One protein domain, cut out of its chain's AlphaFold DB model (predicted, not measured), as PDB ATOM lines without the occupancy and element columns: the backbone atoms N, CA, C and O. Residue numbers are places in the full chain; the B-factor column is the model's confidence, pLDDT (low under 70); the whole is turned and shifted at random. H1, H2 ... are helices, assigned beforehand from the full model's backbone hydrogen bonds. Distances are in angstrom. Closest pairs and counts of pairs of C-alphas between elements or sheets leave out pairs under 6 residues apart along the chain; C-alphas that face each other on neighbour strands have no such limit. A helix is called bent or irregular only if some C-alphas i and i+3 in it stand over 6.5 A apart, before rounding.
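Overview. This is residues 5 to 89 of the 106 residues of the protein "DUF86 domain-containing protein" of Phytoactinopolyspora halotolerans (UniProt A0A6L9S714). The model is a long helical hairpin, H1 and H2 side by side, with a small head of two short helices, H3 and H4, packed on the last third of H2, away from the hairpin's turn. H2 makes the longest axis; H3 packs on it with H2 residues 52 to 59 alone, and H4 packs on H3. The printed part has 85 residues with four named helices, in the order H1, H2, H3, H4, and no named strand; the class is all helix. The whole is loose, with a radius of gyration of the C-alphas of 15.1 A, and elongated, spanning 46 by 26 by 20 A.

Arrangement. H2, residues 34 to 61, is the longest helix. H1, residues 5 to 24, touches H2, and the closest C-alphas, those of Ile 14 and Ala 47, are 4.9 A apart. Their lines stand at a shallow tilt of 28 degrees and run opposite ways; the two helices form a hairpin. H3, residues 70 to 79, touches H2 with H2 residues 52 to 59 alone; the closest C-alphas, those of Ala 55 and Ala 73, are 5.6 A apart. H2 and H3 run the same way at a steep tilt of 49 degrees. H4, residues 85 to 89, touches H3, and the closest C-alphas, those of Arg 75 and Gly 88, are 4.5 A apart. H1 is apart from H3 and from H4, and H2 is apart from H4. In H1, H2, H3 and H4 every O i to N i+4 pair is within hydrogen-bond range.

Along the chain. H2 runs 40.1 A from C-alpha 34 at (299.905, 304.259, 304.676) to C-alpha 61 at (312.432, 266.408, 300.056). H1 begins at C-alpha 5, at (301.495, 269.046, 307.306), and measures 29.0 A from first to last C-alpha. H3 measures 14.4 A from Asn 70 to Glu 79. H4 measures 6.2 A and ends at C-alpha 89, at (307.912, 280.647, 284.419). No helix is bent or irregular.

Size, cuts and confidence. The two C-alphas farthest apart, those of Gln 32 and Gly 63, are 47.1 A from each other. The first and last printed C-alphas, Glu 5 and Val 89, are 26.4 A apart. The printed part, residues 5 to 89, has no cut. The links from H1 to H2, with 9 residues, and from H2 to H3, with 8, are short; the link from H3 to H4, with 5, is tight; no link is long. The mean pLDDT of the printed part is 93.5, and no printed residue is under 70; the mean for H4 is 88.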
ATOM      1  N   GLU A   5     302.107 268.144 306.324       97.81
ATOM      2  CA  GLU A   5     301.495 269.046 307.306       97.81
ATOM      3  C   GLU A   5     302.033 270.468 307.131       97.81
ATOM      4  O   GLU A   5     301.271 271.442 307.077       97.81
ATOM      5  N   ARG A   6     303.351 270.591 306.944       96.81
ATOM      6  CA  ARG A   6     303.994 271.867 306.632       96.81
ATOM      7  C   ARG A   6     303.462 272.469 305.336       96.81
ATOM      8  O   ARG A   6     303.196 273.673 305.304       96.81
ATOM      9  N   VAL A   7     303.314 271.666 304.281       97.81
ATOM     10  CA  VAL A   7     302.804 272.139 302.984       97.81
ATOM     11  C   VAL A   7     301.358 272.616 303.112       97.81
ATOM     12  O   VAL A   7     301.053 273.729 302.684       97.81
ATOM     13  N   ILE A   8     300.486 271.836 303.756       98.12
ATOM     14  CA  ILE A   8     299.075 272.187 303.979       98.12
ATOM     15  C   ILE A   8     298.962 273.482 304.785       98.12
ATOM     16  O   ILE A   8     298.195 274.379 304.419       98.12
ATOM     17  N   ARG A   9     299.749 273.620 305.859       97.94
ATOM     18  CA  ARG A   9     299.747 274.824 306.695       97.94
ATOM     19  C   ARG A   9     300.138 276.067 305.894       97.94
ATOM     20  O   ARG A   9     299.397 277.052 305.914       97.94
ATOM     21  N   LEU A  10     301.255 276.011 305.165       97.75
ATOM     22  CA  LEU A  10     301.741 277.128 304.347       97.75
ATOM     23  C   LEU A  10     300.765 277.462 303.211       97.75
ATOM     24  O   LEU A  10     300.448 278.630 302.998       97.75
ATOM     25  N   ALA A  11     300.214 276.458 302.524       97.25
ATOM     26  CA  ALA A  11     299.205 276.665 301.486       97.25
ATOM     27  C   ALA A  11     297.940 277.340 302.045       97.25
ATOM     28  O   ALA A  11     297.372 278.239 301.414       97.25
ATOM     29  N   GLY A  12     297.524 276.967 303.258       97.75
ATOM     30  CA  GLY A  12     296.424 277.613 303.967       97.75
ATOM     31  C   GLY A  12     296.716 279.073 304.333       97.75
ATOM     32  O   GLY A  12     295.835 279.922 304.204       97.75
ATOM     33  N   GLU A  13     297.940 279.384 304.765       96.94
ATOM     34  CA  GLU A  13     298.397 280.759 305.031       96.94
ATOM     35  C   GLU A  13     298.369 281.613 303.755       96.94
ATOM     36  O   GLU A  13     297.702 282.649 303.735       96.94
ATOM     37  N   ILE A  14     298.964 281.119 302.665       97.31
ATOM     38  CA  ILE A  14     298.972 281.779 301.349       97.31
ATOM     39  C   ILE A  14     297.542 282.035 300.863       97.31
ATOM     40  O   ILE A  14     297.218 283.134 300.413       97.31
ATOM     41  N   THR A  15     296.655 281.045 300.992       96.69
ATOM     42  CA  THR A  15     295.249 281.173 300.584       96.69
ATOM     43  C   THR A  15     294.543 282.299 301.341       96.69
ATOM     44  O   THR A  15     293.810 283.090 300.740       96.69
ATOM     45  N   ARG A  16     294.783 282.419 302.655       95.75
ATOM     46  CA  ARG A  16     294.220 283.504 303.473       95.75
ATOM     47  C   ARG A  16     294.778 284.866 303.071       95.75
ATOM     48  O   ARG A  16     294.003 285.818 302.976       95.75
ATOM     49  N   ASP A  17     296.078 284.966 302.817       95.06
ATOM     50  CA  ASP A  17     296.702 286.221 302.395       95.06
ATOM     51  C   ASP A  17     296.169 286.675 301.031       95.06
ATOM     52  O   ASP A  17     295.713 287.814 300.900       95.06
ATOM     53  N   VAL A  18     296.096 285.772 300.046       94.31
ATOM     54  CA  VAL A  18     295.531 286.058 298.717       94.31
ATOM     55  C   VAL A  18     294.064 286.479 298.806       94.31
ATOM     56  O   VAL A  18     293.670 287.448 298.155       94.31
ATOM     57  N   ALA A  19     293.246 285.810 299.624       92.94
ATOM     58  CA  ALA A  19     291.843 286.188 299.810       92.94
ATOM     59  C   ALA A  19     291.701 287.615 300.362       92.94
ATOM     60  O   ALA A  19     290.885 288.400 299.876       92.94
ATOM     61  N   ARG A  20     292.539 287.988 301.335       91.31
ATOM     62  CA  ARG A  20     292.541 289.345 301.892       91.31
ATOM     63  C   ARG A  20     293.033 290.382 300.884       91.31
ATOM     64  O   ARG A  20     292.437 291.451 300.787       91.31
ATOM     65  N   LEU A  21     294.081 290.073 300.121       92.19
ATOM     66  CA  LEU A  21     294.590 290.943 299.056       92.19
ATOM     67  C   LEU A  21     293.529 291.181 297.972       92.19
ATOM     68  O   LEU A  21     293.322 292.318 297.555       92.19
ATOM     69  N   ARG A  22     292.785 290.140 297.576       90.69
ATOM     70  CA  ARG A  22     291.652 290.269 296.644       90.69
ATOM     71  C   ARG A  22     290.557 291.183 297.191       90.69
ATOM     72  O   ARG A  22     290.071 292.034 296.452       90.69
ATOM     73  N   GLY A  23     290.218 291.068 298.476       88.81
ATOM     74  CA  GLY A  23     289.256 291.971 299.120       88.81
ATOM     75  C   GLY A  23     289.681 293.444 299.065       88.81
ATOM     76  O   GLY A  23     288.845 294.317 298.859       88.81
ATOM     77  N   LEU A  24     290.984 293.715 299.170       86.81
ATOM     78  CA  LEU A  24     291.542 295.072 299.141       86.81
ATOM     79  C   LEU A  24     291.760 295.625 297.726       86.81
ATOM     80  O   LEU A  24     291.899 296.832 297.567       86.81
ATOM     81  N   SER A  25     291.751 294.780 296.690       82.75
ATOM     82  CA  SER A  25     291.992 295.208 295.299       82.75
ATOM     83  C   SER A  25     290.957 296.198 294.746       82.75
ATOM     84  O   SER A  25     291.240 296.898 293.779       82.75
ATOM     85  N   HIS A  26     289.787 296.299 295.382       76.94
ATOM     86  CA  HIS A  26     288.712 297.220 295.001       76.94
ATOM     87  C   HIS A  26     288.714 298.521 295.828       76.94
ATOM     88  O   HIS A  26     287.862 299.383 295.618       76.94
ATOM     89  N   ALA A  27     289.645 298.682 296.775       74.81
ATOM     90  CA  ALA A  27     289.745 299.882 297.599       74.81
ATOM     91  C   ALA A  27     290.500 300.989 296.842       74.81
ATOM     92  O   ALA A  27     291.727 300.970 296.749       74.81
ATOM     93  N   GLY A  28     289.766 301.973 296.309       73.50
ATOM     94  CA  GLY A  28     290.327 303.063 295.493       73.50
ATOM     95  C   GLY A  28     291.290 304.011 296.222       73.50
ATOM     96  O   GLY A  28     292.026 304.747 295.572       73.50
ATOM     97  N   GLU A  29     291.330 303.981 297.556       83.44
ATOM     98  CA  GLU A  29     292.103 304.923 298.380       83.44
ATOM     99  C   GLU A  29     293.317 304.292 299.078       83.44
ATOM    100  O   GLU A  29     293.938 304.926 299.927       83.44
ATOM    101  N   LEU A  30     293.705 303.057 298.730       83.81
ATOM    102  CA  LEU A  30     294.765 302.332 299.446       83.81
ATOM    103  C   LEU A  30     296.096 303.109 299.522       83.81
ATOM    104  O   LEU A  30     296.803 303.026 300.521       83.81
ATOM    105  N   THR A  31     296.430 303.906 298.502       82.81
ATOM    106  CA  THR A  31     297.655 304.728 298.494       82.81
ATOM    107  C   THR A  31     297.616 305.905 299.468       82.81
ATOM    108  O   THR A  31     298.668 306.457 299.775       82.81
ATOM    109  N   GLN A  32     296.431 306.297 299.938       89.62
ATOM    110  CA  GLN A  32     296.228 307.366 300.923       89.62
ATOM    111  C   GLN A  32     296.208 306.832 302.364       89.62
ATOM    112  O   GLN A  32     296.118 307.605 303.313       89.62
ATOM    113  N   LEU A  33     296.294 305.509 302.539       89.88
ATOM    114  CA  LEU A  33     296.172 304.820 303.821       89.88
ATOM    115  C   LEU A  33     297.492 304.087 304.115       89.88
ATOM    116  O   LEU A  33     297.583 302.884 303.864       89.88
ATOM    117  N   PRO A  34     298.537 304.786 304.604       90.25
ATOM    118  CA  PRO A  34     299.905 304.259 304.676       90.25
ATOM    119  C   PRO A  34     300.004 302.950 305.467       90.25
ATOM    120  O   PRO A  34     300.582 301.986 304.971       90.25
ATOM    121  N   ASP A  35     299.343 302.863 306.622       92.88
ATOM    122  CA  ASP A  35     299.348 301.649 307.446       92.88
ATOM    123  C   ASP A  35     298.679 300.461 306.738       92.88
ATOM    124  O   ASP A  35     299.135 299.318 306.829       92.88
ATOM    125  N   GLN A  36     297.603 300.714 305.984       89.88
ATOM    126  CA  GLN A  36     296.929 299.669 305.209       89.88
ATOM    127  C   GLN A  36     297.777 299.233 304.019       89.88
ATOM    128  O   GLN A  36     297.858 298.041 303.718       89.88
ATOM    129  N   LEU A  37     298.431 300.184 303.355       91.19
ATOM    130  CA  LEU A  37     299.348 299.906 302.265       91.19
ATOM    131  C   LEU A  37     300.537 299.063 302.744       91.19
ATOM    132  O   LEU A  37     300.923 298.114 302.063       91.19
ATOM    133  N   ASP A  38     301.089 299.357 303.918       93.06
ATOM    134  CA  ASP A  38     302.185 298.581 304.496       93.06
ATOM    135  C   ASP A  38     301.735 297.176 304.912       93.06
ATOM    136  O   ASP A  38     302.426 296.200 304.609       93.06
ATOM    137  N   ALA A  39     300.528 297.031 305.466       92.00
ATOM    138  CA  ALA A  39     299.932 295.718 305.712       92.00
ATOM    139  C   ALA A  39     299.726 294.910 304.414       92.00
ATOM    140  O   ALA A  39     299.932 293.694 304.396       92.00
ATOM    141  N   VAL A  40     299.345 295.565 303.312       93.31
ATOM    142  CA  VAL A  40     299.217 294.932 301.988       93.31
ATOM    143  C   VAL A  40     300.572 294.489 301.448       93.31
ATOM    144  O   VAL A  40     300.705 293.341 301.025       93.31
ATOM    145  N   LYS A  41     301.591 295.357 301.490       93.44
ATOM    146  CA  LYS A  41     302.959 295.010 301.069       93.44
ATOM    147  C   LYS A  41     303.486 293.816 301.855       93.44
ATOM    148  O   LYS A  41     304.018 292.886 301.257       93.44
ATOM    149  N   TYR A  42     303.299 293.830 303.172       94.75
ATOM    150  CA  TYR A  42     303.729 292.737 304.036       94.75
ATOM    151  C   TYR A  42     303.057 291.416 303.650       94.75
ATOM    152  O   TYR A  42     303.737 290.407 303.516       94.75
ATOM    153  N   ARG A  43     301.753 291.429 303.349       95.06
ATOM    154  CA  ARG A  43     301.038 290.227 302.883       95.06
ATOM    155  C   ARG A  43     301.509 289.702 301.537       95.06
ATOM    156  O   ARG A  43     301.512 288.496 301.321       95.06
ATOM    157  N   PHE A  44     301.897 290.582 300.617       95.62
ATOM    158  CA  PHE A  44     302.535 290.131 299.383       95.62
ATOM    159  C   PHE A  44     303.859 289.423 299.673       95.62
ATOM    160  O   PHE A  44     304.108 288.364 299.101       95.62
ATOM    161  N   ILE A  45     304.677 289.978 300.570       95.69
ATOM    162  CA  ILE A  45     305.949 289.373 300.979       95.69
ATOM    163  C   ILE A  45     305.703 287.985 301.584       95.69
ATOM    164  O   ILE A  45     306.249 287.013 301.068       95.69
ATOM    165  N   THR A  46     304.824 287.865 302.585       95.12
ATOM    166  CA  THR A  46     304.562 286.583 303.266       95.12
ATOM    167  C   THR A  46     303.980 285.529 302.329       95.12
ATOM    168  O   THR A  46     304.388 284.369 302.382       95.12
ATOM    169  N   ALA A  47     303.078 285.910 301.419       96.12
ATOM    170  CA  ALA A  47     302.528 284.984 300.431       96.12
ATOM    171  C   ALA A  47     303.608 284.468 299.461       96.12
ATOM    172  O   ALA A  47     303.665 283.271 299.178       96.12
ATOM    173  N   ILE A  48     304.493 285.348 298.975       95.38
ATOM    174  CA  ILE A  48     305.611 284.967 298.094       95.38
ATOM    175  C   ILE A  48     306.603 284.064 298.842       95.38
ATOM    176  O   ILE A  48     307.017 283.027 298.316       95.38
ATOM    177  N   GLU A  49     306.961 284.417 300.076       96.12
ATOM    178  CA  GLU A  49     307.834 283.612 300.936       96.12
ATOM    179  C   GLU A  49     307.241 282.229 301.210       96.12
ATOM    180  O   GLU A  49     307.957 281.233 301.114       96.12
ATOM    181  N   GLY A  50     305.932 282.140 301.457       97.31
ATOM    182  CA  GLY A  50     305.218 280.875 301.602       97.31
ATOM    183  C   GLY A  50     305.335 279.995 300.355       97.31
ATOM    184  O   GLY A  50     305.741 278.836 300.463       97.31
ATOM    185  N   CYS A  51     305.051 280.547 299.168       96.94
ATOM    186  CA  CYS A  51     305.173 279.819 297.898       96.94
ATOM    187  C   CYS A  51     306.593 279.273 297.697       96.94
ATOM    188  O   CYS A  51     306.781 278.094 297.400       96.94
ATOM    189  N   THR A  52     307.604 280.120 297.901       97.00
ATOM    190  CA  THR A  52     309.008 279.716 297.734       97.00
ATOM    191  C   THR A  52     309.445 278.710 298.800       97.00
ATOM    192  O   THR A  52     310.139 277.753 298.474       97.00
ATOM    193  N   SER A  53     308.976 278.838 300.043       97.75
ATOM    194  CA  SER A  53     309.265 277.880 301.116       97.75
ATOM    195  C   SER A  53     308.705 276.490 300.815       97.75
ATOM    196  O   SER A  53     309.386 275.499 301.074       97.75
ATOM    197  N   ILE A  54     307.496 276.405 300.244       98.06
ATOM    198  CA  ILE A  54     306.926 275.137 299.764       98.06
ATOM    199  C   ILE A  54     307.798 274.562 298.642       98.06
ATOM    200  O   ILE A  54     308.149 273.386 298.692       98.06
ATOM    201  N   ALA A  55     308.192 275.385 297.664       97.56
ATOM    202  CA  ALA A  55     309.002 274.933 296.533       97.56
ATOM    203  C   ALA A  55     310.351 274.347 296.964       97.56
ATOM    204  O   ALA A  55     310.688 273.227 296.585       97.56
ATOM    205  N   HIS A  56     311.091 275.072 297.806       97.62
ATOM    206  CA  HIS A  56     312.364 274.606 298.361       97.62
ATOM    207  C   HIS A  56     312.201 273.322 299.175       97.62
ATOM    208  O   HIS A  56     313.011 272.407 299.052       97.62
ATOM    209  N   HIS A  57     311.141 273.235 299.982       97.88
ATOM    210  CA  HIS A  57     310.850 272.042 300.774       97.88
ATOM    211  C   HIS A  57     310.601 270.812 299.900       97.88
ATOM    212  O   HIS A  57     311.184 269.764 300.166       97.88
ATOM    213  N   ILE A  58     309.782 270.933 298.853       97.94
ATOM    214  CA  ILE A  58     309.487 269.826 297.934       97.94
ATOM    215  C   ILE A  58     310.753 269.399 297.182       97.94
ATOM    216  O   ILE A  58     311.108 268.225 297.235       97.94
ATOM    217  N   LEU A  59     311.484 270.341 296.568       97.75
ATOM    218  CA  LEU A  59     312.722 270.043 295.827       97.75
ATOM    219  C   LEU A  59     313.738 269.294 296.700       97.75
ATOM    220  O   LEU A  59     314.267 268.261 296.293       97.75
ATOM    221  N   ALA A  60     313.968 269.774 297.925       97.19
ATOM    222  CA  ALA A  60     314.881 269.127 298.862       97.19
ATOM    223  C   ALA A  60     314.367 267.753 299.323       97.19
ATOM    224  O   ALA A  60     315.141 266.809 299.466       97.19
ATOM    225  N   SER A  61     313.060 267.632 299.555       97.62
ATOM    226  CA  SER A  61     312.432 266.408 300.056       97.62
ATOM    227  C   SER A  61     312.447 265.255 299.059       97.62
ATOM    228  O   SER A  61     312.487 264.103 299.504       97.62
ATOM    229  N   GLU A  62     312.404 265.582 297.769       96.38
ATOM    230  CA  GLU A  62     312.422 264.658 296.630       96.38
ATOM    231  C   GLU A  62     313.841 264.406 296.085       96.38
ATOM    232  O   GLU A  62     314.035 263.584 295.191       96.38
ATOM    233  N   GLY A  63     314.859 265.091 296.621       96.44
ATOM    234  CA  GLY A  63     316.245 264.955 296.161       96.44
ATOM    235  C   GLY A  63     316.498 265.555 294.775       96.44
ATOM    236  O   GLY A  63     317.432 265.145 294.083       96.44
ATOM    237  N   TRP A  64     315.666 266.509 294.355       96.38
ATOM    238  CA  TRP A  64     315.828 267.243 293.104       96.38
ATOM    239  C   TRP A  64     316.922 268.311 293.218       96.38
ATOM    240  O   TRP A  64     317.457 268.582 294.296       96.38
ATOM    241  N   ALA A  65     317.284 268.916 292.083       92.56
ATOM    242  CA  ALA A  65     318.348 269.909 292.033       92.56
ATOM    243  C   ALA A  65     318.052 271.101 292.961       92.56
ATOM    244  O   ALA A  65     316.959 271.673 292.942       92.56
ATOM    245  N   ALA A  66     319.051 271.493 293.757       92.50
ATOM    246  CA  ALA A  66     318.935 272.641 294.643       92.50
ATOM    247  C   ALA A  66     318.843 273.938 293.814       92.50
ATOM    248  O   ALA A  66     319.731 274.209 293.003       92.50
ATOM    249  N   PRO A  67     317.796 274.756 293.997       94.50
ATOM    250  CA  PRO A  67     317.612 275.954 293.193       94.50
ATOM    251  C   PRO A  67     318.526 277.094 293.667       94.50
ATOM    252  O   PRO A  67     318.550 277.443 294.844       94.50
ATOM    253  N   GLU A  68     319.211 277.758 292.734       93.62
ATOM    254  CA  GLU A  68     320.062 278.926 293.039       93.62
ATOM    255  C   GLU A  68     319.256 280.190 293.383       93.62
ATOM    256  O   GLU A  68     319.766 281.136 293.979       93.62
ATOM    257  N   THR A  69     317.985 280.236 292.975       95.94
ATOM    258  CA  THR A  69     317.091 281.382 293.188       95.94
ATOM    259  C   THR A  69     315.665 280.919 293.452       95.94
ATOM    260  O   THR A  69     315.255 279.848 293.012       95.94
ATOM    261  N   ASN A  70     314.850 281.772 294.073       93.94
ATOM    262  CA  ASN A  70     313.419 281.505 294.251       93.94
ATOM    263  C   ASN A  70     312.683 281.281 292.921       93.94
ATOM    264  O   ASN A  70     311.806 280.429 292.833       93.94
ATOM    265  N   ALA A  71     313.071 281.998 291.863       94.00
ATOM    266  CA  ALA A  71     312.518 281.771 290.532       94.00
ATOM    267  C   ALA A  71     312.928 280.399 289.966       94.00
ATOM    268  O   ALA A  71     312.127 279.749 289.304       94.00
ATOM    269  N   ALA A  72     314.158 279.943 290.234       95.50
ATOM    270  CA  ALA A  72     314.590 278.593 289.875       95.50
ATOM    271  C   ALA A  72     313.827 277.524 290.670       95.50
ATOM    272  O   ALA A  72     313.470 276.506 290.095       95.50
ATOM    273  N   ALA A  73     313.497 277.784 291.939       96.94
ATOM    274  CA  ALA A  73     312.689 276.870 292.743       96.94
ATOM    275  C   ALA A  73     311.293 276.658 292.129       96.94
ATOM    276  O   ALA A  73     310.844 275.526 291.968       96.94
ATOM    277  N   MET A  74     310.630 277.742 291.709       96.75
ATOM    278  CA  MET A  74     309.323 277.653 291.044       96.75
ATOM    279  C   MET A  74     309.401 276.930 289.692       96.75
ATOM    280  O   MET A  74     308.520 276.134 289.376       96.75
ATOM    281  N   ARG A  75     310.463 277.159 288.905       95.88
ATOM    282  CA  ARG A  75     310.685 276.423 287.649       95.88
ATOM    283  C   ARG A  75     310.931 274.937 287.882       95.88
ATOM    284  O   ARG A  75     310.327 274.138 287.181       95.88
ATOM    285  N   GLY A  76     311.712 274.574 288.899       96.62
ATOM    286  CA  GLY A  76     311.933 273.175 289.268       96.62
ATOM    287  C   GLY A  76     310.622 272.448 289.584       96.62
ATOM    288  O   GLY A  76     310.391 271.347 289.099       96.62
ATOM    289  N   LEU A  77     309.694 273.091 290.307       97.12
ATOM    290  CA  LEU A  77     308.360 272.512 290.518       97.12
ATOM    291  C   LEU A  77     307.596 272.266 289.208       97.12
ATOM    292  O   LEU A  77     306.887 271.268 289.095       97.12
ATOM    293  N   ALA A  78     307.708 273.170 288.234       96.56
ATOM    294  CA  ALA A  78     307.053 273.023 286.937       96.56
ATOM    295  C   ALA A  78     307.700 271.932 286.069       96.56
ATOM    296  O   ALA A  78     306.988 271.141 285.456       96.56
ATOM    297  N   GLU A  79     309.033 271.835 286.074       96.44
ATOM    298  CA  GLU A  79     309.793 270.773 285.397       96.44
ATOM    299  C   GLU A  79     309.369 269.375 285.875       96.44
ATOM    300  O   GLU A  79     309.302 268.439 285.079       96.44
ATOM    301  N   HIS A  80     309.005 269.255 287.155       96.75
ATOM    302  CA  HIS A  80     308.481 268.032 287.764       96.75
ATOM    303  C   HIS A  80     306.941 267.951 287.797       96.75
ATOM    304  O   HIS A  80     306.388 267.084 288.473       96.75
ATOM    305  N   ALA A  81     306.235 268.829 287.074       96.38
ATOM    306  CA  ALA A  81     304.772 268.862 286.950       96.38
ATOM    307  C   ALA A  81     303.985 268.999 288.274       96.38
ATOM    308  O   ALA A  81     302.792 268.699 288.323       96.38
ATOM    309  N   VAL A  82     304.619 269.503 289.338       96.31
ATOM    310  CA  VAL A  82     303.953 269.823 290.616       96.31
ATOM    311  C   VAL A  82     303.054 271.054 290.465       96.31
ATOM    312  O   VAL A  82     302.003 271.158 291.094       96.31
ATOM    313  N   ILE A  83     303.458 271.986 289.601       95.50
ATOM    314  CA  ILE A  83     302.659 273.140 289.182       95.50
ATOM    315  C   ILE A  83     302.666 273.243 287.656       95.50
ATOM    316  O   ILE A  83     303.534 272.691 286.985       95.50
ATOM    317  N   SER A  84     301.718 273.990 287.091       95.69
ATOM    318  CA  SER A  84     301.711 274.273 285.653       95.69
ATOM    319  C   SER A  84     302.958 275.056 285.224       95.69
ATOM    320  O   SER A  84     303.392 275.958 285.947       95.69
ATOM    321  N   ASN A  85     303.428 274.823 283.996       91.25
ATOM    322  CA  ASN A  85     304.520 275.595 283.396       91.25
ATOM    323  C   ASN A  85     304.285 277.108 283.441       91.25
ATOM    324  O   ASN A  85     305.206 277.837 283.788       91.25
ATOM    325  N   GLU A  86     303.061 277.573 283.167       90.88
ATOM    326  CA  GLU A  86     302.685 278.995 283.197       90.88
ATOM    327  C   GLU A  86     303.019 279.664 284.541       90.88
ATOM    328  O   GLU A  86     303.660 280.719 284.580       90.88
ATOM    329  N   LEU A  87     302.645 279.011 285.645       88.06
ATOM    330  CA  LEU A  87     302.952 279.466 287.002       88.06
ATOM    331  C   LEU A  87     304.451 279.392 287.322       88.06
ATOM    332  O   LEU A  87     304.965 280.271 288.011       88.06
ATOM    333  N   GLY A  88     305.157 278.373 286.825       88.44
ATOM    334  CA  GLY A  88     306.589 278.190 287.083       88.44
ATOM    335  C   GLY A  88     307.484 279.228 286.402       88.44
ATOM    336  O   GLY A  88     308.474 279.673 286.984       88.44
ATOM    337  N   VAL A  89     307.140 279.645 285.181       83.19
ATOM    338  CA  VAL A  89     307.912 280.647 284.419       83.19
ATOM    339  C   VAL A  89     307.443 282.081 284.664       83.19
ATOM    340  O   VAL A  89     308.193 283.018 284.389       83.19
TER     341      VAL A  89